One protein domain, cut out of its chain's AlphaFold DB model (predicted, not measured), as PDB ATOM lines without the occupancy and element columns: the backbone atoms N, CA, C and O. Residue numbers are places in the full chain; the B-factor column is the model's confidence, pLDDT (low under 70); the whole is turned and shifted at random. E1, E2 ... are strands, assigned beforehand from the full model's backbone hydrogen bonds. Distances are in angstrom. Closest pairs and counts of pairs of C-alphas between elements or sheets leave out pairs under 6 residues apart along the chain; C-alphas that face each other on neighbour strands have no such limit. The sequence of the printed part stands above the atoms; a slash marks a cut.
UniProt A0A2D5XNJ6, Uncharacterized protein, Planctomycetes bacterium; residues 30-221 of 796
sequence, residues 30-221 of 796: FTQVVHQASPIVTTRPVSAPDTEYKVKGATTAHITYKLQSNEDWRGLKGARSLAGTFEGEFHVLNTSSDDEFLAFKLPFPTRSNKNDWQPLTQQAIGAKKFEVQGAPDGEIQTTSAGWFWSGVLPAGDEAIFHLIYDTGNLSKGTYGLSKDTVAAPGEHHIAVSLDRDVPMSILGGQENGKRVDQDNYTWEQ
ATOM      1  N   PHE A  30     225.903 161.041 203.981       51.09
ATOM      2  CA  PHE A  30     225.233 162.333 203.964       51.09
ATOM      3  C   PHE A  30     225.220 162.762 202.505       51.09
ATOM      4  O   PHE A  30     226.095 163.492 202.071       51.09
ATOM      5  N   THR A  31     224.301 162.217 201.721       61.16
ATOM      6  CA  THR A  31     224.168 162.532 200.307       61.16
ATOM      7  C   THR A  31     223.449 163.863 200.194       61.16
ATOM      8  O   THR A  31     222.253 163.942 200.475       61.16
ATOM      9  N   GLN A  32     224.184 164.911 199.840       68.94
ATOM     10  CA  GLN A  32     223.639 166.242 199.624       68.94
ATOM     11  C   GLN A  32     223.277 166.425 198.151       68.94
ATOM     12  O   GLN A  32     224.036 166.051 197.253       68.94
ATOM     13  N   VAL A  33     222.112 167.029 197.916       76.31
ATOM     14  CA  VAL A  33     221.754 167.584 196.609       76.31
ATOM     15  C   VAL A  33     222.115 169.059 196.629       76.31
ATOM     16  O   VAL A  33     221.648 169.781 197.514       76.31
ATOM     17  N   VAL A  34     222.934 169.497 195.675       81.31
ATOM     18  CA  VAL A  34     223.303 170.908 195.519       81.31
ATOM     19  C   VAL A  34     222.640 171.481 194.279       81.31
ATOM     20  O   VAL A  34     222.694 170.881 193.207       81.31
ATOM     21  N   HIS A  35     222.032 172.653 194.437       85.44
ATOM     22  CA  HIS A  35     221.442 173.416 193.351       85.44
ATOM     23  C   HIS A  35     222.098 174.795 193.257       85.44
ATOM     24  O   HIS A  35     221.983 175.611 194.173       85.44
ATOM     25  N   GLN A  36     222.773 175.057 192.140       86.75
ATOM     26  CA  GLN A  36     223.340 176.363 191.814       86.75
ATOM     27  C   GLN A  36     222.436 177.051 190.788       86.75
ATOM     28  O   GLN A  36     222.235 176.530 189.697       86.75
ATOM     29  N   ALA A  37     221.881 178.214 191.128       84.75
ATOM     30  CA  ALA A  37     221.111 179.004 190.167       84.75
ATOM     31  C   ALA A  37     222.038 179.856 189.282       84.75
ATOM     32  O   ALA A  37     223.154 180.196 189.696       84.75
ATOM     33  N   SER A  38     221.562 180.202 188.084       83.88
ATOM     34  CA  SER A  38     222.263 181.075 187.144       83.88
ATOM     35  C   SER A  38     222.481 182.488 187.698       83.88
ATOM     36  O   SER A  38     221.699 182.956 188.536       83.88
ATOM     37  N   PRO A  39     223.535 183.192 187.245       87.19
ATOM     38  CA  PRO A  39     223.731 184.585 187.610       87.19
ATOM     39  C   PRO A  39     222.631 185.474 187.028       87.19
ATOM     40  O   PRO A  39     222.089 185.213 185.953       87.19
ATOM     41  N   ILE A  40     222.342 186.554 187.744       87.00
ATOM     42  CA  ILE A  40     221.471 187.641 187.312       87.00
ATOM     43  C   ILE A  40     222.372 188.831 187.011       87.00
ATOM     44  O   ILE A  40     223.099 189.292 187.895       87.00
ATOM     45  N   VAL A  41     222.325 189.322 185.775       86.31
ATOM     46  CA  VAL A  41     223.060 190.513 185.355       86.31
ATOM     47  C   VAL A  41     222.060 191.633 185.135       86.31
ATOM     48  O   VAL A  41     221.124 191.504 184.352       86.31
ATOM     49  N   THR A  42     222.266 192.757 185.799       88.38
ATOM     50  CA  THR A  42     221.477 193.963 185.577       88.38
ATOM     51  C   THR A  42     222.378 195.015 184.959       88.38
ATOM     52  O   THR A  42     223.409 195.341 185.545       88.38
ATOM     53  N   THR A  43     222.009 195.555 183.799       87.81
ATOM     54  CA  THR A  43     222.759 196.639 183.156       87.81
ATOM     55  C   THR A  43     221.935 197.895 182.953       87.81
ATOM     56  O   THR A  43     220.705 197.861 182.865       87.81
ATOM     57  N   ARG A  44     222.641 199.022 182.902       89.75
ATOM     58  CA  ARG A  44     222.101 200.345 182.604       89.75
ATOM     59  C   ARG A  44     223.167 201.154 181.860       89.75
ATOM     60  O   ARG A  44     224.278 201.242 182.375       89.75
ATOM     61  N   PRO A  45     222.863 201.784 180.716       89.19
ATOM     62  CA  PRO A  45     223.783 202.735 180.094       89.19
ATOM     63  C   PRO A  45     224.116 203.880 181.058       89.19
ATOM     64  O   PRO A  45     223.216 204.417 181.703       89.19
ATOM     65  N   VAL A  46     225.379 204.293 181.156       85.25
ATOM     66  CA  VAL A  46     225.790 205.405 182.041       85.25
ATOM     67  C   VAL A  46     225.080 206.719 181.667       85.25
ATOM     68  O   VAL A  46     224.827 207.561 182.525       85.25
ATOM     69  N   SER A  47     224.696 206.863 180.396       83.56
ATOM     70  CA  SER A  47     223.924 207.983 179.849       83.56
ATOM     71  C   SER A  47     222.429 207.973 180.229       83.56
ATOM     72  O   SER A  47     221.761 208.999 180.079       83.56
ATOM     73  N   ALA A  48     221.892 206.852 180.724       82.62
ATOM     74  CA  ALA A  48     220.468 206.665 181.015       82.62
ATOM     75  C   ALA A  48     220.107 207.016 182.476       82.62
ATOM     76  O   ALA A  48     220.927 206.831 183.379       82.62
ATOM     77  N   PRO A  49     218.872 207.480 182.761       77.06
ATOM     78  CA  PRO A  49     218.437 207.807 184.122       77.06
ATOM     79  C   PRO A  49     218.439 206.583 185.055       77.06
ATOM     80  O   PRO A  49     218.246 205.449 184.619       77.06
ATOM     81  N   ASP A  50     218.593 206.814 186.366       71.62
ATOM     82  CA  ASP A  50     218.748 205.782 187.417       71.62
ATOM     83  C   ASP A  50     217.555 204.815 187.583       71.62
ATOM     84  O   ASP A  50     217.561 203.962 188.467       71.62
ATOM     85  N   THR A  51     216.517 204.931 186.758       66.25
ATOM     86  CA  THR A  51     215.313 204.089 186.775       66.25
ATOM     87  C   THR A  51     215.275 203.046 185.657       66.25
ATOM     88  O   THR A  51     214.410 202.172 185.682       66.25
ATOM     89  N   GLU A  52     216.181 203.110 184.678       74.94
ATOM     90  CA  GLU A  52     216.153 202.258 183.480       74.94
ATOM     91  C   GLU A  52     217.165 201.108 183.555       74.94
ATOM     92  O   GLU A  52     218.214 201.124 182.916       74.94
ATOM     93  N   TYR A  53     216.838 200.075 184.331       80.38
ATOM     94  CA  TYR A  53     217.636 198.851 184.396       80.38
ATOM     95  C   TYR A  53     217.075 197.763 183.482       80.38
ATOM     96  O   TYR A  53     215.869 197.504 183.467       80.38
ATOM     97  N   LYS A  54     217.962 197.073 182.766       83.69
ATOM     98  CA  LYS A  54     217.637 195.873 181.988       83.69
ATOM     99  C   LYS A  54     218.255 194.657 182.660       83.69
ATOM    100  O   LYS A  54     219.433 194.666 183.002       83.69
ATOM    101  N   VAL A  55     217.460 193.608 182.843       81.38
ATOM    102  CA  VAL A  55     217.953 192.316 183.330       81.38
ATOM    103  C   VAL A  55     218.338 191.469 182.118       81.38
ATOM    104  O   VAL A  55     217.527 191.285 181.212       81.38
ATOM    105  N   LYS A  56     219.577 190.980 182.097       78.38
ATOM    106  CA  LYS A  56     220.101 190.008 181.132       78.38
ATOM    107  C   LYS A  56     220.782 188.843 181.865       78.38
ATOM    108  O   LYS A  56     221.070 188.918 183.060       78.38
ATOM    109  N   GLY A  57     220.991 187.730 181.170       74.44
ATOM    110  CA  GLY A  57     221.883 186.670 181.646       74.44
ATOM    111  C   GLY A  57     223.337 186.937 181.287       74.44
ATOM    112  O   GLY A  57     223.653 187.913 180.605       74.44
ATOM    113  N   ALA A  58     224.212 186.030 181.716       78.12
ATOM    114  CA  ALA A  58     225.552 185.934 181.150       78.12
ATOM    115  C   ALA A  58     225.471 185.541 179.666       78.12
ATOM    116  O   ALA A  58     224.592 184.767 179.282       78.12
ATOM    117  N   THR A  59     226.384 186.076 178.856       77.81
ATOM    118  CA  THR A  59     226.502 185.782 177.424       77.81
ATOM    119  C   THR A  59     226.871 184.314 177.231       77.81
ATOM    120  O   THR A  59     226.092 183.559 176.660       77.81
ATOM    121  N   THR A  60     227.980 183.874 177.833       79.94
ATOM    122  CA  THR A  60     228.374 182.460 177.876       79.94
ATOM    123  C   THR A  60     228.573 182.011 179.323       79.94
ATOM    124  O   THR A  60     228.873 182.813 180.215       79.94
ATOM    125  N   ALA A  61     228.368 180.715 179.583       79.38
ATOM    126  CA  ALA A  61     228.700 180.124 180.878       79.38
ATOM    127  C   ALA A  61     229.377 178.763 180.702       79.38
ATOM    128  O   ALA A  61     228.788 177.839 180.130       79.38
ATOM    129  N   HIS A  62     230.582 178.632 181.248       82.75
ATOM    130  CA  HIS A  62     231.336 177.388 181.321       82.75
ATOM    131  C   HIS A  62     231.326 176.884 182.762       82.75
ATOM    132  O   HIS A  62     231.863 177.515 183.669       82.75
ATOM    133  N   ILE A  63     230.676 175.746 182.988       81.88
ATOM    134  CA  ILE A  63     230.456 175.202 184.328       81.88
ATOM    135  C   ILE A  63     231.094 173.828 184.399       81.88
ATOM    136  O   ILE A  63     230.705 172.919 183.668       81.88
ATOM    137  N   THR A  64     232.043 173.664 185.310       83.19
ATOM    138  CA  THR A  64     232.756 172.410 185.526       83.19
ATOM    139  C   THR A  64     232.582 171.939 186.962       83.19
ATOM    140  O   THR A  64     232.936 172.627 187.915       83.19
ATOM    141  N   TYR A  65     232.080 170.719 187.129       78.88
ATOM    142  CA  TYR A  65     232.129 170.013 188.409       78.88
ATOM    143  C   TYR A  65     233.341 169.077 188.409       78.88
ATOM    144  O   TYR A  65     233.399 168.152 187.599       78.88
ATOM    145  N   LYS A  66     234.309 169.301 189.303       83.12
ATOM    146  CA  LYS A  66     235.460 168.411 189.532       83.12
ATOM    147  C   LYS A  66     235.188 167.541 190.749       83.12
ATOM    148  O   LYS A  66     235.330 167.997 191.880       83.12
ATOM    149  N   LEU A  67     234.769 166.301 190.528       80.00
ATOM    150  CA  LEU A  67     234.375 165.376 191.588       80.00
ATOM    151  C   LEU A  67     235.513 164.403 191.931       80.00
ATOM    152  O   LEU A  67     236.132 163.781 191.067       80.00
ATOM    153  N   GLN A  68     235.738 164.222 193.225       76.44
ATOM    154  CA  GLN A  68     236.670 163.285 193.830       76.44
ATOM    155  C   GLN A  68     235.903 162.269 194.682       76.44
ATOM    156  O   GLN A  68     235.091 162.606 195.544       76.44
ATOM    157  N   SER A  69     236.179 160.990 194.443       68.88
ATOM    158  CA  SER A  69     235.615 159.895 195.230       68.88
ATOM    159  C   SER A  69     236.428 159.711 196.505       68.88
ATOM    160  O   SER A  69     237.557 159.228 196.441       68.88
ATOM    161  N   ASN A  70     235.838 160.026 197.653       63.75
ATOM    162  CA  ASN A  70     236.402 159.680 198.948       63.75
ATOM    163  C   ASN A  70     235.835 158.328 199.401       63.75
ATOM    164  O   ASN A  70     234.618 158.142 199.472       63.75
ATOM    165  N   GLU A  71     236.715 157.366 199.659       62.22
ATOM    166  CA  GLU A  71     236.352 156.020 200.099       62.22
ATOM    167  C   GLU A  71     236.922 155.779 201.500       62.22
ATOM    168  O   GLU A  71     238.125 155.576 201.657       62.22
ATOM    169  N   ASP A  72     236.060 155.783 202.522       52.81
ATOM    170  CA  ASP A  72     236.430 155.379 203.884       52.81
ATOM    171  C   ASP A  72     235.985 153.928 204.109       52.81
ATOM    172  O   ASP A  72     234.790 153.619 204.199       52.81
ATOM    173  N   TRP A  73     236.963 153.024 204.173       48.50
ATOM    174  CA  TRP A  73     236.757 151.599 204.411       48.50
ATOM    175  C   TRP A  73     237.007 151.264 205.889       48.50
ATOM    176  O   TRP A  73     238.145 151.245 206.357       48.50
ATOM    177  N   ARG A  74     235.945 150.918 206.626       47.66
ATOM    178  CA  ARG A  74     235.993 150.450 208.025       47.66
ATOM    179  C   ARG A  74     235.383 149.052 208.150       47.66
ATOM    180  O   ARG A  74     234.229 148.884 208.553       47.66
ATOM    181  N   GLY A  75     236.155 148.022 207.803       51.72
ATOM    182  CA  GLY A  75     235.705 146.623 207.857       51.72
ATOM    183  C   GLY A  75     234.561 146.336 206.870       51.72
ATOM    184  O   GLY A  75     234.738 146.505 205.670       51.72
ATOM    185  N   LEU A  76     233.382 145.922 207.366       41.78
ATOM    186  CA  LEU A  76     232.162 145.675 206.564       41.78
ATOM    187  C   LEU A  76     231.491 146.950 206.016       41.78
ATOM    188  O   LEU A  76     230.526 146.852 205.257       41.78
ATOM    189  N   LYS A  77     231.935 148.138 206.432       44.12
ATOM    190  CA  LYS A  77     231.362 149.417 206.006       44.12
ATOM    191  C   LYS A  77     232.350 150.122 205.080       44.12
ATOM    192  O   LYS A  77     233.412 150.530 205.532       44.12
ATOM    193  N   GLY A  78     231.991 150.271 203.809       48.09
ATOM    194  CA  GLY A  78     232.608 151.248 202.914       48.09
ATOM    195  C   GLY A  78     231.662 152.434 202.779       48.09
ATOM    196  O   GLY A  78     230.539 152.258 202.307       48.09
ATOM    197  N   ALA A  79     232.074 153.618 203.226       51.56
ATOM    198  CA  ALA A  79     231.384 154.852 202.882       51.56
ATOM    199  C   ALA A  79     232.084 155.448 201.666       51.56
ATOM    200  O   ALA A  79     233.260 155.794 201.725       51.56
ATOM    201  N   ARG A  80     231.350 155.537 200.559       56.44
ATOM    202  CA  ARG A  80     231.795 156.258 199.374       56.44
ATOM    203  C   ARG A  80     231.034 157.569 199.323       56.44
ATOM    204  O   ARG A  80     229.809 157.548 199.210       56.44
ATOM    205  N   SER A  81     231.739 158.685 199.442       64.31
ATOM    206  CA  SER A  81     231.170 160.011 199.221       64.31
ATOM    207  C   SER A  81     231.870 160.689 198.052       64.31
ATOM    208  O   SER A  81     233.048 160.448 197.789       64.31
ATOM    209  N   LEU A  82     231.130 161.507 197.309       70.19
ATOM    210  CA  LEU A  82     231.711 162.375 196.292       70.19
ATOM    211  C   LEU A  82     231.904 163.747 196.930       70.19
ATOM    212  O   LEU A  82     230.938 164.396 197.315       70.19
ATOM    213  N   ALA A  83     233.142 164.175 197.100       75.69
ATOM    214  CA  ALA A  83     233.452 165.576 197.368       75.69
ATOM    215  C   ALA A  83     233.937 166.201 196.062       75.69
ATOM    216  O   ALA A  83     234.308 165.479 195.143       75.69
ATOM    217  N   GLY A  84     233.936 167.517 195.931       77.69
ATOM    218  CA  GLY A  84     234.431 168.114 194.701       77.69
ATOM    219  C   GLY A  84     234.467 169.621 194.719       77.69
ATOM    220  O   GLY A  84     234.021 170.256 195.670       77.69
ATOM    221  N   THR A  85     234.965 170.187 193.635       85.69
ATOM    222  CA  THR A  85     235.036 171.627 193.432       85.69
ATOM    223  C   THR A  85     234.113 172.004 192.279       85.69
ATOM    224  O   THR A  85     234.126 171.370 191.223       85.69
ATOM    225  N   PHE A  86     233.280 173.011 192.504       86.81
ATOM    226  CA  PHE A  86     232.537 173.695 191.458       86.81
ATOM    227  C   PHE A  86     233.406 174.815 190.897       86.81
ATOM    228  O   PHE A  86     233.924 175.631 191.660       86.81
ATOM    229  N   GLU A  87     233.528 174.859 189.576       89.00
ATOM    230  CA  GLU A  87     234.181 175.929 188.833       89.00
ATOM    231  C   GLU A  87     233.172 176.505 187.838       89.00
ATOM    232  O   GLU A  87     232.654 175.784 186.985       89.00
ATOM    233  N   GLY A  88     232.859 177.790 187.976       87.19
ATOM    234  CA  GLY A  88     231.985 178.518 187.064       87.19
ATOM    235  C   GLY A  88     232.722 179.701 186.461       87.19
ATOM    236  O   GLY A  88     233.305 180.498 187.193       87.19
ATOM    237  N   GLU A  89     232.677 179.814 185.144       89.81
ATOM    238  CA  GLU A  89     233.197 180.940 184.379       89.81
ATOM    239  C   GLU A  89     232.044 181.549 183.582       89.81
ATOM    240  O   GLU A  89     231.390 180.865 182.790       89.81
ATOM    241  N   PHE A  90     231.743 182.817 183.856       89.06
ATOM    242  CA  PHE A  90     230.620 183.535 183.260       89.06
ATOM    243  C   PHE A  90     231.133 184.753 182.510       89.06
ATOM    244  O   PHE A  90     231.787 185.610 183.100       89.06
ATOM    245  N   HIS A  91     230.788 184.847 181.235       88.38
ATOM    246  CA  HIS A  91     231.188 185.956 180.381       88.38
ATOM    247  C   HIS A  91     230.028 186.920 180.216       88.38
ATOM    248  O   HIS A  91     228.894 186.499 179.959       88.38
ATOM    249  N   VAL A  92     230.294 188.215 180.343       88.38
ATOM    250  CA  VAL A  92     229.291 189.249 180.117       88.38
ATOM    251  C   VAL A  92     229.848 190.311 179.189       88.38
ATOM    252  O   VAL A  92     230.745 191.062 179.560       88.38
ATOM    253  N   LEU A  93     229.271 190.387 177.992       87.94
ATOM    254  CA  LEU A  93     229.645 191.360 176.973       87.94
ATOM    255  C   LEU A  93     228.761 192.616 177.052       87.94
ATOM    256  O   LEU A  93     227.523 192.523 177.135       87.94
ATOM    257  N   ASN A  94     229.384 193.795 176.979       89.25
ATOM    258  CA  ASN A  94     228.664 195.036 176.710       89.25
ATOM    259  C   ASN A  94     228.431 195.181 175.197       89.25
ATOM    260  O   ASN A  94     229.333 195.524 174.439       89.25
ATOM    261  N   THR A  95     227.202 194.917 174.752       84.56
ATOM    262  CA  THR A  95     226.796 195.062 173.345       84.56
ATOM    263  C   THR A  95     226.279 196.460 172.999       84.56
ATOM    264  O   THR A  95     225.908 196.702 171.849       84.56
ATOM    265  N   SER A  96     226.217 197.373 173.973       84.38
ATOM    266  CA  SER A  96     225.820 198.764 173.765       84.38
ATOM    267  C   SER A  96     226.952 199.572 173.125       84.38
ATOM    268  O   SER A  96     228.130 199.252 173.276       84.38
ATOM    269  N   SER A  97     226.592 200.646 172.419       85.50
ATOM    270  CA  SER A  97     227.551 201.642 171.915       85.50
ATOM    271  C   SER A  97     228.101 202.559 173.010       85.50
ATOM    272  O   SER A  97     229.061 203.283 172.758       85.50
ATOM    273  N   ASP A  98     227.482 202.529 174.192       87.88
ATOM    274  CA  ASP A  98     227.795 203.361 175.351       87.88
ATOM    275  C   ASP A  98     228.285 202.486 176.517       87.88
ATOM    276  O   ASP A  98     227.927 201.306 176.621       87.88
ATOM    277  N   ASP A  99     229.050 203.077 177.435       89.25
ATOM    278  CA  ASP A  99     229.462 202.419 178.676       89.25
ATOM    279  C   ASP A  99     228.232 201.997 179.498       89.25
ATOM    280  O   ASP A  99     227.266 202.756 179.653       89.25
ATOM    281  N   GLU A 100     228.261 200.783 180.048       89.38
ATOM    282  CA  GLU A 100     227.176 200.231 180.861       89.38
ATOM    283  C   GLU A 100     227.613 200.101 182.321       89.38
ATOM    284  O   GLU A 100     228.614 199.465 182.641       89.38
ATOM    285  N   PHE A 101     226.813 200.633 183.240       88.12
ATOM    286  CA  PHE A 101     226.855 200.190 184.626       88.12
ATOM    287  C   PHE A 101     226.295 198.770 184.702       88.12
ATOM    288  O   PHE A 101     225.158 198.523 184.287       88.12
ATOM    289  N   LEU A 102     227.078 197.847 185.250       88.94
ATOM    290  CA  LEU A 102     226.758 196.433 185.342       88.94
ATOM    291  C   LEU A 102     226.758 195.993 186.801       88.94
ATOM    292  O   LEU A 102     227.727 196.201 187.524       88.94
ATOM    293  N   ALA A 103     225.671 195.350 187.216       89.50
ATOM    294  CA  ALA A 103     225.537 194.681 188.500       89.50
ATOM    295  C   ALA A 103     225.350 193.178 188.269       89.50
ATOM    296  O   ALA A 103     224.329 192.731 187.745       89.50
ATOM    297  N   PHE A 104     226.346 192.396 188.666       89.62
ATOM    298  CA  PHE A 104     226.344 190.944 188.609       89.62
ATOM    299  C   PHE A 104     225.981 190.379 189.980       89.62
ATOM    300  O   PHE A 104     226.596 190.720 190.992       89.62
ATOM    301  N   LYS A 105     224.997 189.483 190.019       89.56
ATOM    302  CA  LYS A 105     224.597 188.756 191.223       89.56
ATOM    303  C   LYS A 105     224.592 187.264 190.947       89.56
ATOM    304  O   LYS A 105     223.804 186.791 190.131       89.56
ATOM    305  N   LEU A 106     225.361 186.510 191.721       88.44
ATOM    306  CA  LEU A 106     225.289 185.057 191.737       88.44
ATOM    307  C   LEU A 106     224.835 184.571 193.121       88.44
ATOM    308  O   LEU A 106     225.555 184.766 194.103       88.44
ATOM    309  N   PRO A 107     223.646 183.954 193.237       87.00
ATOM    310  CA  PRO A 107     223.162 183.454 194.519       87.00
ATOM    311  C   PRO A 107     224.015 182.288 195.024       87.00
ATOM    312  O   PRO A 107     224.553 181.503 194.238       87.00
ATOM    313  N   PHE A 108     224.094 182.146 196.348       86.62
ATOM    314  CA  PHE A 108     224.726 180.974 196.948       86.62
ATOM    315  C   PHE A 108     223.986 179.680 196.569       86.62
ATOM    316  O   PHE A 108     222.753 179.688 196.466       86.62
ATOM    317  N   PRO A 109     224.707 178.554 196.410       84.50
ATOM    318  CA  PRO A 109     224.093 177.258 196.177       84.50
ATOM    319  C   PRO A 109     223.144 176.880 197.318       84.50
ATOM    320  O   PRO A 109     223.424 177.102 198.501       84.50
ATOM    321  N   THR A 110     222.021 176.261 196.973       83.25
ATOM    322  CA  THR A 110     221.082 175.701 197.946       83.25
ATOM    323  C   THR A 110     221.343 174.209 198.127       83.25
ATOM    324  O   THR A 110     221.639 173.487 197.173       83.25
ATOM    325  N   ARG A 111     221.244 173.733 199.372       78.00
ATOM    326  CA  ARG A 111     221.308 172.306 199.710       78.00
ATOM    327  C   ARG A 111     219.921 171.764 200.017       78.00
ATOM    328  O   ARG A 111     219.133 172.454 200.663       78.00
ATOM    329  N   SER A 112     219.662 170.511 199.654       72.44
ATOM    330  CA  SER A 112     218.512 169.762 200.167       72.44
ATOM    331  C   SER A 112     218.931 168.434 200.785       72.44
ATOM    332  O   SER A 112     219.766 167.718 200.233       72.44
ATOM    333  N   ASN A 113     218.339 168.113 201.941       60.06
ATOM    334  CA  ASN A 113     218.518 166.826 202.626       60.06
ATOM    335  C   ASN A 113     217.217 165.999 202.710       60.06
ATOM    336  O   ASN A 113     217.225 164.974 203.378       60.06
ATOM    337  N   LYS A 114     216.113 166.454 202.086       56.16
ATOM    338  CA  LYS A 114     214.784 165.799 201.944       56.16
ATOM    339  C   LYS A 114     213.741 166.879 201.598       56.16
ATOM    340  O   LYS A 114     212.925 167.247 202.430       56.16
ATOM    341  N   ASN A 115     213.798 167.421 200.383       51.00
ATOM    342  CA  ASN A 115     212.865 168.416 199.818       51.00
ATOM    343  C   ASN A 115     212.847 169.827 200.442       51.00
ATOM    344  O   ASN A 115     212.358 170.740 199.786       51.00
ATOM    345  N   ASP A 116     213.455 170.050 201.609       59.53
ATOM    346  CA  ASP A 116     213.700 171.405 202.121       59.53
ATOM    347  C   ASP A 116     214.998 171.968 201.539       59.53
ATOM    348  O   ASP A 116     216.072 171.389 201.728       59.53
ATOM    349  N   TRP A 117     214.898 173.079 200.805       68.19
ATOM    350  CA  TRP A 117     216.039 173.792 200.233       68.19
ATOM    351  C   TRP A 117     216.506 174.884 201.190       68.19
ATOM    352  O   TRP A 117     215.763 175.816 201.489       68.19
ATOM    353  N   GLN A 118     217.749 174.791 201.653       70.94
ATOM    354  CA  GLN A 118     218.368 175.818 202.489       70.94
ATOM    355  C   GLN A 118     219.543 176.459 201.746       70.94
ATOM    356  O   GLN A 118     220.371 175.719 201.205       70.94
ATOM    357  N   PRO A 119     219.657 177.801 201.718       66.06
ATOM    358  CA  PRO A 119     220.845 178.458 201.191       66.06
ATOM    359  C   PRO A 119     222.054 178.072 202.042       66.06
ATOM    360  O   PRO A 119     221.998 178.090 203.276       66.06
ATOM    361  N   LEU A 120     223.144 177.688 201.387       68.38
ATOM    362  CA  LEU A 120     224.404 177.475 202.076       68.38
ATOM    363  C   LEU A 120     225.014 178.844 202.412       68.38
ATOM    364  O   LEU A 120     225.097 179.726 201.562       68.38
ATOM    365  N   THR A 121     225.420 179.040 203.665       65.56
ATOM    366  CA  THR A 121     226.131 180.256 204.076       65.56
ATOM    367  C   THR A 121     227.572 180.225 203.568       65.56
ATOM    368  O   THR A 121     228.143 179.153 203.365       65.56
ATOM    369  N   GLN A 122     228.203 181.394 203.435       63.78
ATOM    370  CA  GLN A 122     229.606 181.519 203.019       63.78
ATOM    371  C   GLN A 122     230.586 180.719 203.898       63.78
ATOM    372  O   GLN A 122     231.634 180.317 203.423       63.78
ATOM    373  N   GLN A 123     230.265 180.459 205.170       60.66
ATOM    374  CA  GLN A 123     231.091 179.603 206.035       60.66
ATOM    375  C   GLN A 123     230.929 178.104 205.733       60.66
ATOM    376  O   GLN A 123     231.830 177.320 206.012       60.66
ATOM    377  N   ALA A 124     229.776 177.696 205.196       59.44
ATOM    378  CA  ALA A 124     229.479 176.303 204.861       59.44
ATOM    379  C   ALA A 124     229.953 175.929 203.449       59.44
ATOM    380  O   ALA A 124     230.288 174.773 203.193       59.44
ATOM    381  N   ILE A 125     229.970 176.903 202.542       64.50
ATOM    382  CA  ILE A 125     230.573 176.796 201.216       64.50
ATOM    383  C   ILE A 125     232.044 177.125 201.420       64.50
ATOM    384  O   ILE A 125     232.355 178.264 201.738       64.50
ATOM    385  N   GLY A 126     232.964 176.178 201.265       60.78
ATOM    386  CA  GLY A 126     234.397 176.491 201.265       60.78
ATOM    387  C   GLY A 126     234.757 177.321 200.029       60.78
ATOM    388  O   GLY A 126     235.354 176.795 199.093       60.78
ATOM    389  N   ALA A 127     234.307 178.576 199.963       62.22
ATOM    390  CA  ALA A 127     234.497 179.465 198.831       62.22
ATOM    391  C   ALA A 127     235.988 179.779 198.731       62.22
ATOM    392  O   ALA A 127     236.550 180.459 199.588       62.22
ATOM    393  N   LYS A 128     236.631 179.231 197.701       65.69
ATOM    394  CA  LYS A 128     238.073 179.365 197.499       65.69
ATOM    395  C   LYS A 128     238.409 180.664 196.790       65.69
ATOM    396  O   LYS A 128     239.455 181.242 197.070       65.69
ATOM    397  N   LYS A 129     237.564 181.085 195.838       79.31
ATOM    398  CA  LYS A 129     237.904 182.183 194.931       79.31
ATOM    399  C   LYS A 129     236.682 182.765 194.209       79.31
ATOM    400  O   LYS A 129     235.905 182.006 193.635       79.31
ATOM    401  N   PHE A 130     236.541 184.090 194.207       83.56
ATOM    402  CA  PHE A 130     235.661 184.836 193.299       83.56
ATOM    403  C   PHE A 130     236.462 186.011 192.733       83.56
ATOM    404  O   PHE A 130     236.892 186.875 193.495       83.56
ATOM    405  N   GLU A 131     236.718 186.000 191.427       86.56
ATOM    406  CA  GLU A 131     237.522 187.009 190.728       86.56
ATOM    407  C   GLU A 131     236.802 187.515 189.483       86.56
ATOM    408  O   GLU A 131     236.046 186.781 188.846       86.56
ATOM    409  N   VAL A 132     237.086 188.768 189.130       85.56
ATOM    410  CA  VAL A 132     236.580 189.415 187.919       85.56
ATOM    411  C   VAL A 132     237.769 189.869 187.082       85.56
ATOM    412  O   VAL A 132     238.669 190.531 187.598       85.56
ATOM    413  N   GLN A 133     237.786 189.491 185.806       84.94
ATOM    414  CA  GLN A 133     238.784 189.914 184.821       84.94
ATOM    415  C   GLN A 133     238.118 190.777 183.742       84.94
ATOM    416  O   GLN A 133     236.939 190.596 183.449       84.94
ATOM    417  N   GLY A 134     238.864 191.723 183.165       73.38
ATOM    418  CA  GLY A 134     238.374 192.581 182.075       73.38
ATOM    419  C   GLY A 134     237.555 193.808 182.501       73.38
ATOM    420  O   GLY A 134     237.202 194.609 181.649       73.38
ATOM    421  N   ALA A 135     237.303 194.013 183.802       71.38
ATOM    422  CA  ALA A 135     236.564 195.173 184.314       71.38
ATOM    423  C   ALA A 135     237.375 195.928 185.397       71.38
ATOM    424  O   ALA A 135     237.477 195.437 186.525       71.38
ATOM    425  N   PRO A 136     237.983 197.090 185.078       59.94
ATOM    426  CA  PRO A 136     238.967 197.751 185.945       59.94
ATOM    427  C   PRO A 136     238.381 198.478 187.172       59.94
ATOM    428  O   PRO A 136     239.074 198.573 188.182       59.94
ATOM    429  N   ASP A 137     237.115 198.918 187.129       68.19
ATOM    430  CA  ASP A 137     236.514 199.820 188.136       68.19
ATOM    431  C   ASP A 137     235.323 199.201 188.899       68.19
ATOM    432  O   ASP A 137     234.269 199.818 189.068       68.19
ATOM    433  N   GLY A 138     235.455 197.950 189.339       74.50
ATOM    434  CA  GLY A 138     234.372 197.226 190.009       74.50
ATOM    435  C   GLY A 138     234.627 196.884 191.473       74.50
ATOM    436  O   GLY A 138     235.740 196.535 191.862       74.50
ATOM    437  N   GLU A 139     233.568 196.903 192.280       82.00
ATOM    438  CA  GLU A 139     233.599 196.473 193.680       82.00
ATOM    439  C   GLU A 139     232.974 195.080 193.830       82.00
ATOM    440  O   GLU A 139     231.854 194.834 193.376       82.00
ATOM    441  N   ILE A 140     233.693 194.164 194.486       84.62
ATOM    442  CA  ILE A 140     233.175 192.849 194.877       84.62
ATOM    443  C   ILE A 140     232.591 192.956 196.286       84.62
ATOM    444  O   ILE A 140     233.304 193.262 197.240       84.62
ATOM    445  N   GLN A 141     231.317 192.608 196.436       82.31
ATOM    446  CA  GLN A 141     230.644 192.515 197.727       82.31
ATOM    447  C   GLN A 141     230.102 191.102 197.938       82.31
ATOM    448  O   GLN A 141     229.493 190.497 197.057       82.31
ATOM    449  N   THR A 142     230.300 190.552 199.133       78.81
ATOM    450  CA  THR A 142     229.676 189.280 199.518       78.81
ATOM    451  C   THR A 142     228.584 189.565 200.535       78.81
ATOM    452  O   THR A 142     228.846 190.186 201.565       78.81
ATOM    453  N   THR A 143     227.356 189.138 200.253       78.81
ATOM    454  CA  THR A 143     226.218 189.318 201.168       78.81
ATOM    455  C   THR A 143     225.707 187.966 201.654       78.81
ATOM    456  O   THR A 143     226.158 186.917 201.204       78.81
ATOM    457  N   SER A 144     224.716 187.961 202.548       72.38
ATOM    458  CA  SER A 144     224.055 186.727 202.996       72.38
ATOM    459  C   SER A 144     223.303 185.985 201.882       72.38
ATOM    460  O   SER A 144     222.967 184.815 202.056       72.38
ATOM    461  N   ALA A 145     223.039 186.644 200.750       72.94
ATOM    462  CA  ALA A 145     222.263 186.097 199.640       72.94
ATOM    463  C   ALA A 145     223.117 185.583 198.464       72.94
ATOM    464  O   ALA A 145     222.563 184.948 197.565       72.94
ATOM    465  N   GLY A 146     224.428 185.858 198.433       84.38
ATOM    466  CA  GLY A 146     225.314 185.457 197.337       84.38
ATOM    467  C   GLY A 146     226.508 186.385 197.114       84.38
ATOM    468  O   GLY A 146     226.797 187.264 197.932       84.38
ATOM    469  N   TRP A 147     227.166 186.197 195.972       87.00
ATOM    470  CA  TRP A 147     228.250 187.044 195.477       87.00
ATOM    471  C   TRP A 147     227.704 188.152 194.585       87.00
ATOM    472  O   TRP A 147     226.849 187.910 193.728       87.00
ATOM    473  N   PHE A 148     228.202 189.362 194.801       89.00
ATOM    474  CA  PHE A 148     227.785 190.561 194.097       89.00
ATOM    475  C   PHE A 148     229.013 191.278 193.558       89.00
ATOM    476  O   PHE A 148     230.044 191.370 194.224       89.00
ATOM    477  N   TRP A 149     228.882 191.800 192.352       91.38
ATOM    478  CA  TRP A 149     229.852 192.706 191.770       91.38
ATOM    479  C   TRP A 149     229.115 193.841 191.086       91.38
ATOM    480  O   TRP A 149     228.095 193.607 190.434       91.38
ATOM    481  N   SER A 150     229.617 195.060 191.226       89.88
ATOM    482  CA  SER A 150     229.098 196.200 190.481       89.88
ATOM    483  C   SER A 150     230.220 197.101 190.005       89.88
ATOM    484  O   SER A 150     231.121 197.406 190.784       89.88
ATOM    485  N   GLY A 151     230.137 197.555 188.760       89.88
ATOM    486  CA  GLY A 151     231.131 198.430 188.149       89.88
ATOM    487  C   GLY A 151     230.668 198.952 186.795       89.88
ATOM    488  O   GLY A 151     229.577 198.620 186.327       89.88
ATOM    489  N   VAL A 152     231.497 199.780 186.169       89.44
ATOM    490  CA  VAL A 152     231.266 200.259 184.800       89.44
ATOM    491  C   VAL A 152     232.036 199.365 183.830       89.44
ATOM    492  O   VAL A 152     233.219 199.097 184.038       89.44
ATOM    493  N   LEU A 153     231.352 198.890 182.792       89.94
ATOM    494  CA  LEU A 153     231.918 198.105 181.703       89.94
ATOM    495  C   LEU A 153     231.922 198.965 180.425       89.94
ATOM    496  O   LEU A 153     230.838 199.360 179.975       89.94
ATOM    497  N   PRO A 154     233.097 199.270 179.844       90.88
ATOM    498  CA  PRO A 154     233.181 200.082 178.635       90.88
ATOM    499  C   PRO A 154     232.411 199.490 177.450       90.88
ATOM    500  O   PRO A 154     232.146 198.284 177.394       90.88
ATOM    501  N   ALA A 155     232.020 200.340 176.502       89.81
ATOM    502  CA  ALA A 155     231.361 199.902 175.271       89.81
ATOM    503  C   ALA A 155     232.213 198.870 174.503       89.81
ATOM    504  O   ALA A 155     233.355 199.145 174.138       89.81
ATOM    505  N   GLY A 156     231.647 197.691 174.223       86.62
ATOM    506  CA  GLY A 156     232.323 196.609 173.497       86.62
ATOM    507  C   GLY A 156     233.262 195.724 174.327       86.62
ATOM    508  O   GLY A 156     233.742 194.726 173.789       86.62
ATOM    509  N   ASP A 157     233.490 196.039 175.605       90.19
ATOM    510  CA  ASP A 157     234.335 195.239 176.498       90.19
ATOM    511  C   ASP A 157     233.573 194.061 177.134       90.19
ATOM    512  O   ASP A 157     232.336 194.008 177.181       90.19
ATOM    513  N   GLU A 158     234.341 193.096 177.642       89.25
ATOM    514  CA  GLU A 158     233.861 191.854 178.243       89.25
ATOM    515  C   GLU A 158     234.356 191.712 179.688       89.25
ATOM    516  O   GLU A 158     235.548 191.832 179.971       89.25
ATOM    517  N   ALA A 159     233.432 191.407 180.602       89.81
ATOM    518  CA  ALA A 159     233.745 191.039 181.977       89.81
ATOM    519  C   ALA A 159     233.646 189.519 182.158       89.81
ATOM    520  O   ALA A 159     232.609 188.920 181.857       89.81
ATOM    521  N   ILE A 160     234.702 188.908 182.698       90.62
ATOM    522  CA  ILE A 160     234.767 187.466 182.966       90.62
ATOM    523  C   ILE A 160     234.744 187.234 184.475       90.62
ATOM    524  O   ILE A 160     235.641 187.667 185.202       90.62
ATOM    525  N   PHE A 161     233.713 186.539 184.951       89.88
ATOM    526  CA  PHE A 161     233.516 186.201 186.357       89.88
ATOM    527  C   PHE A 161     233.925 184.751 186.605       89.88
ATOM    528  O   PHE A 161     233.254 183.828 186.139       89.88
ATOM    529  N   HIS A 162     234.985 184.548 187.387       90.31
ATOM    530  CA  HIS A 162     235.459 183.224 187.781       90.31
ATOM    531  C   HIS A 162     235.083 182.920 189.230       90.31
ATOM    532  O   HIS A 162     235.474 183.637 190.156       90.31
ATOM    533  N   LEU A 163     234.372 181.816 189.438       88.88
ATOM    534  CA  LEU A 163     233.961 181.329 190.749       88.88
ATOM    535  C   LEU A 163     234.472 179.913 190.989       88.88
ATOM    536  O   LEU A 163     234.217 179.010 190.194       88.88
ATOM    537  N   ILE A 164     235.102 179.708 192.144       89.12
ATOM    538  CA  ILE A 164     235.559 178.398 192.601       89.12
ATOM    539  C   ILE A 164     235.115 178.172 194.046       89.12
ATOM    540  O   ILE A 164     235.506 178.917 194.956       89.12
ATOM    541  N   TYR A 165     234.343 177.110 194.283       87.38
ATOM    542  CA  TYR A 165     233.969 176.698 195.635       87.38
ATOM    543  C   TYR A 165     233.954 175.186 195.831       87.38
ATOM    544  O   TYR A 165     233.671 174.416 194.914       87.38
ATOM    545  N   ASP A 166     234.236 174.758 197.061       85.00
ATOM    546  CA  ASP A 166     234.192 173.347 197.425       85.00
ATOM    547  C   ASP A 166     232.787 172.890 197.824       85.00
ATOM    548  O   ASP A 166     232.016 173.592 198.484       85.00
ATOM    549  N   THR A 167     232.487 171.655 197.444       77.69
ATOM    550  CA  THR A 167     231.248 170.932 197.717       77.69
ATOM    551  C   THR A 167     231.568 169.619 198.423       77.69
ATOM    552  O   THR A 167     232.463 168.873 198.022       77.69
ATOM    553  N   GLY A 168     230.850 169.328 199.508       73.00
ATOM    554  CA  GLY A 168     231.050 168.120 200.306       73.00
ATOM    555  C   GLY A 168     229.919 167.111 200.123       73.00
ATOM    556  O   GLY A 168     228.752 167.479 200.176       73.00
ATOM    557  N   ASN A 169     230.271 165.831 199.987       72.62
ATOM    558  CA  ASN A 169     229.356 164.683 200.024       72.62
ATOM    559  C   ASN A 169     228.123 164.795 199.093       72.62
ATOM    560  O   ASN A 169     226.982 164.627 199.518       72.62
ATOM    561  N   LEU A 170     228.345 165.055 197.809       72.75
ATOM    562  CA  LEU A 170     227.309 165.165 196.787       72.75
ATOM    563  C   LEU A 170     226.779 163.803 196.319       72.75
ATOM    564  O   LEU A 170     227.540 162.855 196.134       72.75
ATOM    565  N   SER A 171     225.475 163.728 196.052       72.56
ATOM    566  CA  SER A 171     224.861 162.656 195.243       72.56
ATOM    567  C   SER A 171     224.292 163.155 193.916       72.56
ATOM    568  O   SER A 171     224.146 162.380 192.968       72.56
ATOM    569  N   LYS A 172     223.955 164.446 193.860       73.81
ATOM    570  CA  LYS A 172     223.297 165.096 192.732       73.81
ATOM    571  C   LYS A 172     223.670 166.573 192.698       73.81
ATOM    572  O   LYS A 172     223.644 167.240 193.736       73.81
ATOM    573  N   GLY A 173     223.980 167.070 191.508       77.50
ATOM    574  CA  GLY A 173     224.201 168.486 191.250       77.50
ATOM    575  C   GLY A 173     223.238 168.979 190.182       77.50
ATOM    576  O   GLY A 173     223.111 168.366 189.120       77.50
ATOM    577  N   THR A 174     222.563 170.088 190.461       79.31
ATOM    578  CA  THR A 174     221.667 170.750 189.516       79.31
ATOM    579  C   THR A 174     222.140 172.179 189.297       79.31
ATOM    580  O   THR A 174     222.405 172.907 190.252       79.31
ATOM    581  N   TYR A 175     222.243 172.582 188.036       80.44
ATOM    582  CA  TYR A 175     222.427 173.970 187.648       80.44
ATOM    583  C   TYR A 175     221.139 174.482 187.011       80.44
ATOM    584  O   TYR A 175     220.694 173.937 185.997       80.44
ATOM    585  N   GLY A 176     220.524 175.485 187.634       77.75
ATOM    586  CA  GLY A 176     219.255 176.035 187.180       77.75
ATOM    587  C   GLY A 176     219.432 177.195 186.216       77.75
ATOM    588  O   GLY A 176     220.140 178.152 186.533       77.75
ATOM    589  N   LEU A 177     218.770 177.124 185.061       72.56
ATOM    590  CA  LEU A 177     218.678 178.221 184.105       72.56
ATOM    591  C   LEU A 177     217.412 179.023 184.410       72.56
ATOM    592  O   LEU A 177     216.297 178.514 184.304       72.56
ATOM    593  N   SER A 178     217.554 180.291 184.793       67.12
ATOM    594  CA  SER A 178     216.376 181.148 184.933       67.12
ATOM    595  C   SER A 178     215.842 181.560 183.554       67.12
ATOM    596  O   SER A 178     216.586 182.080 182.717       67.12
ATOM    597  N   LYS A 179     214.532 181.361 183.343       60.28
ATOM    598  CA  LYS A 179     213.788 181.740 182.125       60.28
ATOM    599  C   LYS A 179     213.855 183.238 181.822       60.28
ATOM    600  O   LYS A 179     213.797 183.622 180.660       60.28
ATOM    601  N   ASP A 180     214.039 184.054 182.857       56.34
ATOM    602  CA  ASP A 180     214.105 185.515 182.757       56.34
ATOM    603  C   ASP A 180     215.516 186.023 182.394       56.34
ATOM    604  O   ASP A 180     215.704 187.206 182.126       56.34
ATOM    605  N   THR A 181     216.519 185.135 182.379       56.84
ATOM    606  CA  THR A 181     217.935 185.451 182.101       56.84
ATOM    607  C   THR A 181     218.467 184.776 180.836       56.84
ATOM    608  O   THR A 181     219.673 184.698 180.643       56.84
ATOM    609  N   VAL A 182     217.606 184.239 179.969       52.34
ATOM    610  CA  VAL A 182     218.053 183.443 178.814       52.34
ATOM    611  C   VAL A 182     218.688 184.348 177.748       52.34
ATOM    612  O   VAL A 182     217.991 184.995 176.967       52.34
ATOM    613  N   ALA A 183     220.024 184.363 177.691       51.47
ATOM    614  CA  ALA A 183     220.737 184.586 176.435       51.47
ATOM    615  C   ALA A 183     220.423 183.414 175.484       51.47
ATOM    616  O   ALA A 183     220.106 182.316 175.939       51.47
ATOM    617  N   ALA A 184     220.434 183.659 174.171       49.72
ATOM    618  CA  ALA A 184     219.935 182.735 173.149       49.72
ATOM    619  C   ALA A 184     220.351 181.258 173.378       49.72
ATOM    620  O   ALA A 184     221.474 180.990 173.808       49.72
ATOM    621  N   PRO A 185     219.479 180.275 173.068       44.50
ATOM    622  CA  PRO A 185     219.724 178.856 173.332       44.50
ATOM    623  C   PRO A 185     220.939 178.335 172.539       44.50
ATOM    624  O   PRO A 185     220.817 177.826 171.423       44.50
ATOM    625  N   GLY A 186     222.140 178.426 173.121       49.59
ATOM    626  CA  GLY A 186     223.402 178.206 172.403       49.59
ATOM    627  C   GLY A 186     224.644 177.982 173.272       49.59
ATOM    628  O   GLY A 186     225.415 177.088 172.946       49.59
ATOM    629  N   GLU A 187     224.821 178.714 174.377       60.66
ATOM    630  CA  GLU A 187     226.182 179.018 174.882       60.66
ATOM    631  C   GLU A 187     226.457 178.614 176.348       60.66
ATOM    632  O   GLU A 187     227.375 179.121 176.996       60.66
ATOM    633  N   HIS A 188     225.679 177.677 176.896       63.62
ATOM    634  CA  HIS A 188     225.952 177.091 178.213       63.62
ATOM    635  C   HIS A 188     226.621 175.723 178.063       63.62
ATOM    636  O   HIS A 188     226.008 174.761 177.593       63.62
ATOM    637  N   HIS A 189     227.880 175.629 178.490       66.56
ATOM    638  CA  HIS A 189     228.654 174.392 178.490       66.56
ATOM    639  C   HIS A 189     228.786 173.872 179.915       66.56
ATOM    640  O   HIS A 189     229.449 174.488 180.747       66.56
ATOM    641  N   ILE A 190     228.180 172.715 180.189       64.81
ATOM    642  CA  ILE A 190     228.309 172.050 181.486       64.81
ATOM    643  C   ILE A 190     229.111 170.769 181.322       64.81
ATOM    644  O   ILE A 190     228.692 169.843 180.626       64.81
ATOM    645  N   ALA A 191     230.261 170.725 181.982       67.12
ATOM    646  CA  ALA A 191     231.138 169.575 182.060       67.12
ATOM    647  C   ALA A 191     231.131 169.004 183.484       67.12
ATOM    648  O   ALA A 191     231.137 169.725 184.484       67.12
ATOM    649  N   VAL A 192     231.156 167.679 183.589       63.97
ATOM    650  CA  VAL A 192     231.403 166.987 184.856       63.97
ATOM    651  C   VAL A 192     232.633 166.123 184.650       63.97
ATOM    652  O   VAL A 192     232.651 165.257 183.779       63.97
ATOM    653  N   SER A 193     233.666 166.383 185.440       68.06
ATOM    654  CA  SER A 193     234.926 165.650 185.424       68.06
ATOM    655  C   SER A 193     235.088 164.897 186.740       68.06
ATOM    656  O   SER A 193     234.819 165.427 187.819       68.06
ATOM    657  N   LEU A 194     235.495 163.638 186.646       66.19
ATOM    658  CA  LEU A 194     235.769 162.772 187.783       66.19
ATOM    659  C   LEU A 194     237.204 162.285 187.691       66.19
ATOM    660  O   LEU A 194     237.667 161.919 186.616       66.19
ATOM    661  N   ASP A 195     237.855 162.180 188.840       62.38
ATOM    662  CA  ASP A 195     239.212 161.634 188.936       62.38
ATOM    663  C   ASP A 195     239.251 160.089 188.778       62.38
ATOM    664  O   ASP A 195     240.313 159.475 188.728       62.38
ATOM    665  N   ARG A 196     238.082 159.421 188.730       58.12
ATOM    666  CA  ARG A 196     237.929 157.958 188.561       58.12
ATOM    667  C   ARG A 196     236.663 157.600 187.771       58.12
ATOM    668  O   ARG A 196     235.646 158.272 187.916       58.12
ATOM    669  N   ASP A 197     236.687 156.471 187.058       54.66
ATOM    670  CA  ASP A 197     235.556 155.929 186.282       54.66
ATOM    671  C   ASP A 197     234.363 155.520 187.173       54.66
ATOM    672  O   ASP A 197     234.212 154.367 187.594       54.66
ATOM    673  N   VAL A 198     233.488 156.476 187.487       55.34
ATOM    674  CA  VAL A 198     232.175 156.229 188.098       55.34
ATOM    675  C   VAL A 198     231.117 156.428 187.015       55.34
ATOM    676  O   VAL A 198     231.080 157.500 186.418       55.34
ATOM    677  N   PRO A 199     230.242 155.441 186.744       54.19
ATOM    678  CA  PRO A 199     229.166 155.637 185.782       54.19
ATOM    679  C   PRO A 199     228.238 156.744 186.294       54.19
ATOM    680  O   PRO A 199     227.724 156.639 187.408       54.19
ATOM    681  N   MET A 200     228.038 157.791 185.495       58.91
ATOM    682  CA  MET A 200     227.129 158.905 185.774       58.91
ATOM    683  C   MET A 200     226.061 159.005 184.692       58.91
ATOM    684  O   MET A 200     226.317 158.685 183.533       58.91
ATOM    685  N   SER A 201     224.885 159.498 185.070       55.22
ATOM    686  CA  SER A 201     223.854 159.936 184.129       55.22
ATOM    687  C   SER A 201     223.803 161.460 184.142       55.22
ATOM    688  O   SER A 201     223.539 162.064 185.186       55.22
ATOM    689  N   ILE A 202     224.066 162.081 182.993       58.31
ATOM    690  CA  ILE A 202     223.903 163.523 182.791       58.31
ATOM    691  C   ILE A 202     222.560 163.719 182.090       58.31
ATOM    692  O   ILE A 202     222.404 163.349 180.929       58.31
ATOM    693  N   LEU A 203     221.585 164.278 182.800       56.41
ATOM    694  CA  LEU A 203     220.280 164.646 182.262       56.41
ATOM    695  C   LEU A 203     220.326 166.127 181.849       56.41
ATOM    696  O   LEU A 203     220.639 167.000 182.659       56.41
ATOM    697  N   GLY A 204     220.054 166.396 180.570       50.25
ATOM    698  CA  GLY A 204     220.090 167.744 179.979       50.25
ATOM    699  C   GLY A 204     221.252 168.001 179.005       50.25
ATOM    700  O   GLY A 204     221.305 169.065 178.403       50.25
ATOM    701  N   GLY A 205     222.161 167.041 178.796       47.41
ATOM    702  CA  GLY A 205     223.161 167.064 177.710       47.41
ATOM    703  C   GLY A 205     222.702 166.275 176.473       47.41
ATOM    704  O   GLY A 205     221.704 165.563 176.544       47.41
ATOM    705  N   GLN A 206     223.406 166.387 175.334       39.94
ATOM    706  CA  GLN A 206     223.070 165.635 174.111       39.94
ATOM    707  C   GLN A 206     223.149 164.111 174.330       39.94
ATOM    708  O   GLN A 206     224.189 163.493 174.115       39.94
ATOM    709  N   GLU A 207     222.025 163.481 174.660       35.66
ATOM    710  CA  GLU A 207     221.791 162.078 174.329       35.66
ATOM    711  C   GLU A 207     221.351 162.009 172.858       35.66
ATOM    712  O   GLU A 207     220.335 162.578 172.459       35.66
ATOM    713  N   ASN A 208     222.128 161.318 172.021       31.86
ATOM    714  CA  ASN A 208     221.765 160.991 170.634       31.86
ATOM    715  C   ASN A 208     221.470 162.190 169.708       31.86
ATOM    716  O   ASN A 208     220.621 162.100 168.819       31.86
ATOM    717  N   GLY A 209     222.161 163.321 169.893       32.84
ATOM    718  CA  GLY A 209     222.105 164.441 168.945       32.84
ATOM    719  C   GLY A 209     220.767 165.191 168.886       32.84
ATOM    720  O   GLY A 209     220.595 166.043 168.015       32.84
ATOM    721  N   LYS A 210     219.824 164.930 169.803       29.19
ATOM    722  CA  LYS A 210     218.617 165.753 169.974       29.19
ATOM    723  C   LYS A 210     218.672 166.493 171.307       29.19
ATOM    724  O   LYS A 210     218.737 165.893 172.372       29.19
ATOM    725  N   ARG A 211     218.672 167.823 171.209       39.69
ATOM    726  CA  ARG A 211     218.693 168.775 172.326       39.69
ATOM    727  C   ARG A 211     217.349 168.689 173.057       39.69
ATOM    728  O   ARG A 211     216.314 168.898 172.429       39.69
ATOM    729  N   VAL A 212     217.357 168.339 174.341       40.25
ATOM    730  CA  VAL A 212     216.156 168.373 175.185       40.25
ATOM    731  C   VAL A 212     216.126 169.737 175.865       40.25
ATOM    732  O   VAL A 212     217.062 170.089 176.574       40.25
ATOM    733  N   ASP A 213     215.079 170.508 175.592       48.00
ATOM    734  CA  ASP A 213     214.831 171.819 176.188       48.00
ATOM    735  C   ASP A 213     214.441 171.608 177.662       48.00
ATOM    736  O   ASP A 213     213.344 171.131 177.961       48.00
ATOM    737  N   GLN A 214     215.376 171.831 178.589       53.00
ATOM    738  CA  GLN A 214     215.127 171.737 180.028       53.00
ATOM    739  C   GLN A 214     215.612 172.997 180.733       53.00
ATOM    740  O   GLN A 214     216.735 173.447 180.530       53.00
ATOM    741  N   ASP A 215     214.771 173.493 181.638       58.72
ATOM    742  CA  ASP A 215     215.029 174.645 182.510       58.72
ATOM    743  C   ASP A 215     216.231 174.434 183.452       58.72
ATOM    744  O   ASP A 215     216.701 175.373 184.080       58.72
ATOM    745  N   ASN A 216     216.739 173.204 183.576       62.72
ATOM    746  CA  ASN A 216     217.830 172.853 184.477       62.72
ATOM    747  C   ASN A 216     218.728 171.784 183.848       62.72
ATOM    748  O   ASN A 216     218.240 170.804 183.288       62.72
ATOM    749  N   TYR A 217     220.035 171.899 184.064       69.38
ATOM    750  CA  TYR A 217     220.982 170.819 183.807       69.38
ATOM    751  C   TYR A 217     221.230 170.042 185.091       69.38
ATOM    752  O   TYR A 217     221.540 170.628 186.130       69.38
ATOM    753  N   THR A 218     221.110 168.720 185.043       68.50
ATOM    754  CA  THR A 218     221.237 167.882 186.236       68.50
ATOM    755  C   THR A 218     222.163 166.712 185.967       68.50
ATOM    756  O   THR A 218     221.926 165.917 185.062       68.50
ATOM    757  N   TRP A 219     223.180 166.546 186.802       71.19
ATOM    758  CA  TRP A 219     223.906 165.287 186.867       71.19
ATOM    759  C   TRP A 219     223.505 164.547 188.137       71.19
ATOM    760  O   TRP A 219     223.343 165.128 189.215       71.19
ATOM    761  N   GLU A 220     223.321 163.244 187.996       68.69
ATOM    762  CA  GLU A 220     222.965 162.366 189.097       68.69
ATOM    763  C   GLU A 220     223.865 161.140 189.046       68.69
ATOM    764  O   GLU A 220     224.129 160.579 187.975       68.69
ATOM    765  N   GLN A 221     224.353 160.724 190.211       61.69
ATOM    766  CA  GLN A 221     224.979 159.423 190.324       61.69
ATOM    767  C   GLN A 221     223.865 158.369 190.246       61.69
ATOM    768  O   GLN A 221     223.047 158.306 191.167       61.69
TER     769      GLN A 221
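What this domain is: This is residues 30 to 221 of the 796 residues of an uncharacterized protein of Planctomycetes bacterium (UniProt A0A2D5XNJ6). The model is an elongated sandwich of two sheets, the larger one folding back on itself where its strand E12 bends at residue 171. E13, E4, E5, the first part of E12 and E9 make one layer; the five-strand sheet E3 E2 E6 E11 E10, prolonged by E1, E7, E8, the last part of E12, E15 and E14, makes the other. The tip of the E4 and E5 hairpin, residues 73 to 78, sticks out, and so does the loop of residues 206 to 211. The printed part has 192 residues, with strands E1 to E15 in that order and no named helix, an all strand class; the larger sheet is branched and mixed, the smaller antiparallel. The whole is compact, with a radius of gyration of the C-alphas of 18.3 A and spans of 68 by 41 by 29 A.

How they stand to each other: E1, residues 32 to 37, runs on into E2, residues 40 to 45, at 15 degrees. E3, residues 54 to 56, forms a hairpin with E2, with N 54 and O 43 2.9 A apart. E4, residues 60 to 74, and E5, residues 77 to 93, form a hairpin at 167 degrees, with N 68 and O 83 2.7 A apart. E6, residues 100 to 107, is antiparallel to E2, with N 101 and O 44 at 2.7 A, and runs on into E7, residues 110 to 112, at 18 degrees. E7 is antiparallel to E1, with N 35 and O 110 at 2.9 A, and forms a hairpin with E8, residues 117 to 119, with N 111 and O 118 at 2.8 A. After E9, residues 126 to 133, come E10, residues 137 to 143, and E11, residues 146 to 153, a hairpin with N 141 and O 148 at 2.8 A. E11 is antiparallel to E6, with N 102 and O 151 at 2.8 A. E12, residues 158 to 176, bends by 152 degrees at residue 171, and its pairing is staggered. On one side of it lie E9, antiparallel, with N 131 and O 162 at 3.0 A, and E1, parallel, with N 36 and O 174 at 2.9 A. On the other side lie E5, antiparallel, with N 86 and O 165 at 2.8 A, and E15, residues 216 to 220, antiparallel, with N 175 and O 217 at 2.8 A. E13, residues 188 to 194, is parallel to E4 at 20 degrees, with N 63 and O 189 at 2.8 A. E14, residues 201 to 203, forms a hairpin with E15, with N 203 and O 218 at 2.8 A. The two sheets are a sandwich, face to face, their facing parts 11.0 A centre to centre and their strands at 14 degrees. E4 and E10, for instance, are apart.

Where its parts are: C-alpha 32, where E1 begins, is at (223.639, 166.242, 199.624). E4 is 44.6 A long, E5 51.0 A, E6 22.0 A, E9 21.7 A and E11 21.2 A from first to last C-alpha. The bent E12, longest by residues, measures 23.3 A. C-alpha 171 is at (224.861, 162.656, 195.243), and C-alpha 220, where E15 ends, at (222.965, 162.366, 189.097).

The domain as a whole: The C-alphas of Ser 47 and Gly 75, the two farthest apart, are 68.5 A from each other. The printed part has no cut. The links E12 to E13 and E14 to E15 are long. The mean pLDDT of the printed part is 72.5; 77 residues are under 70, among them residues 69 to 81 and 178 to 218.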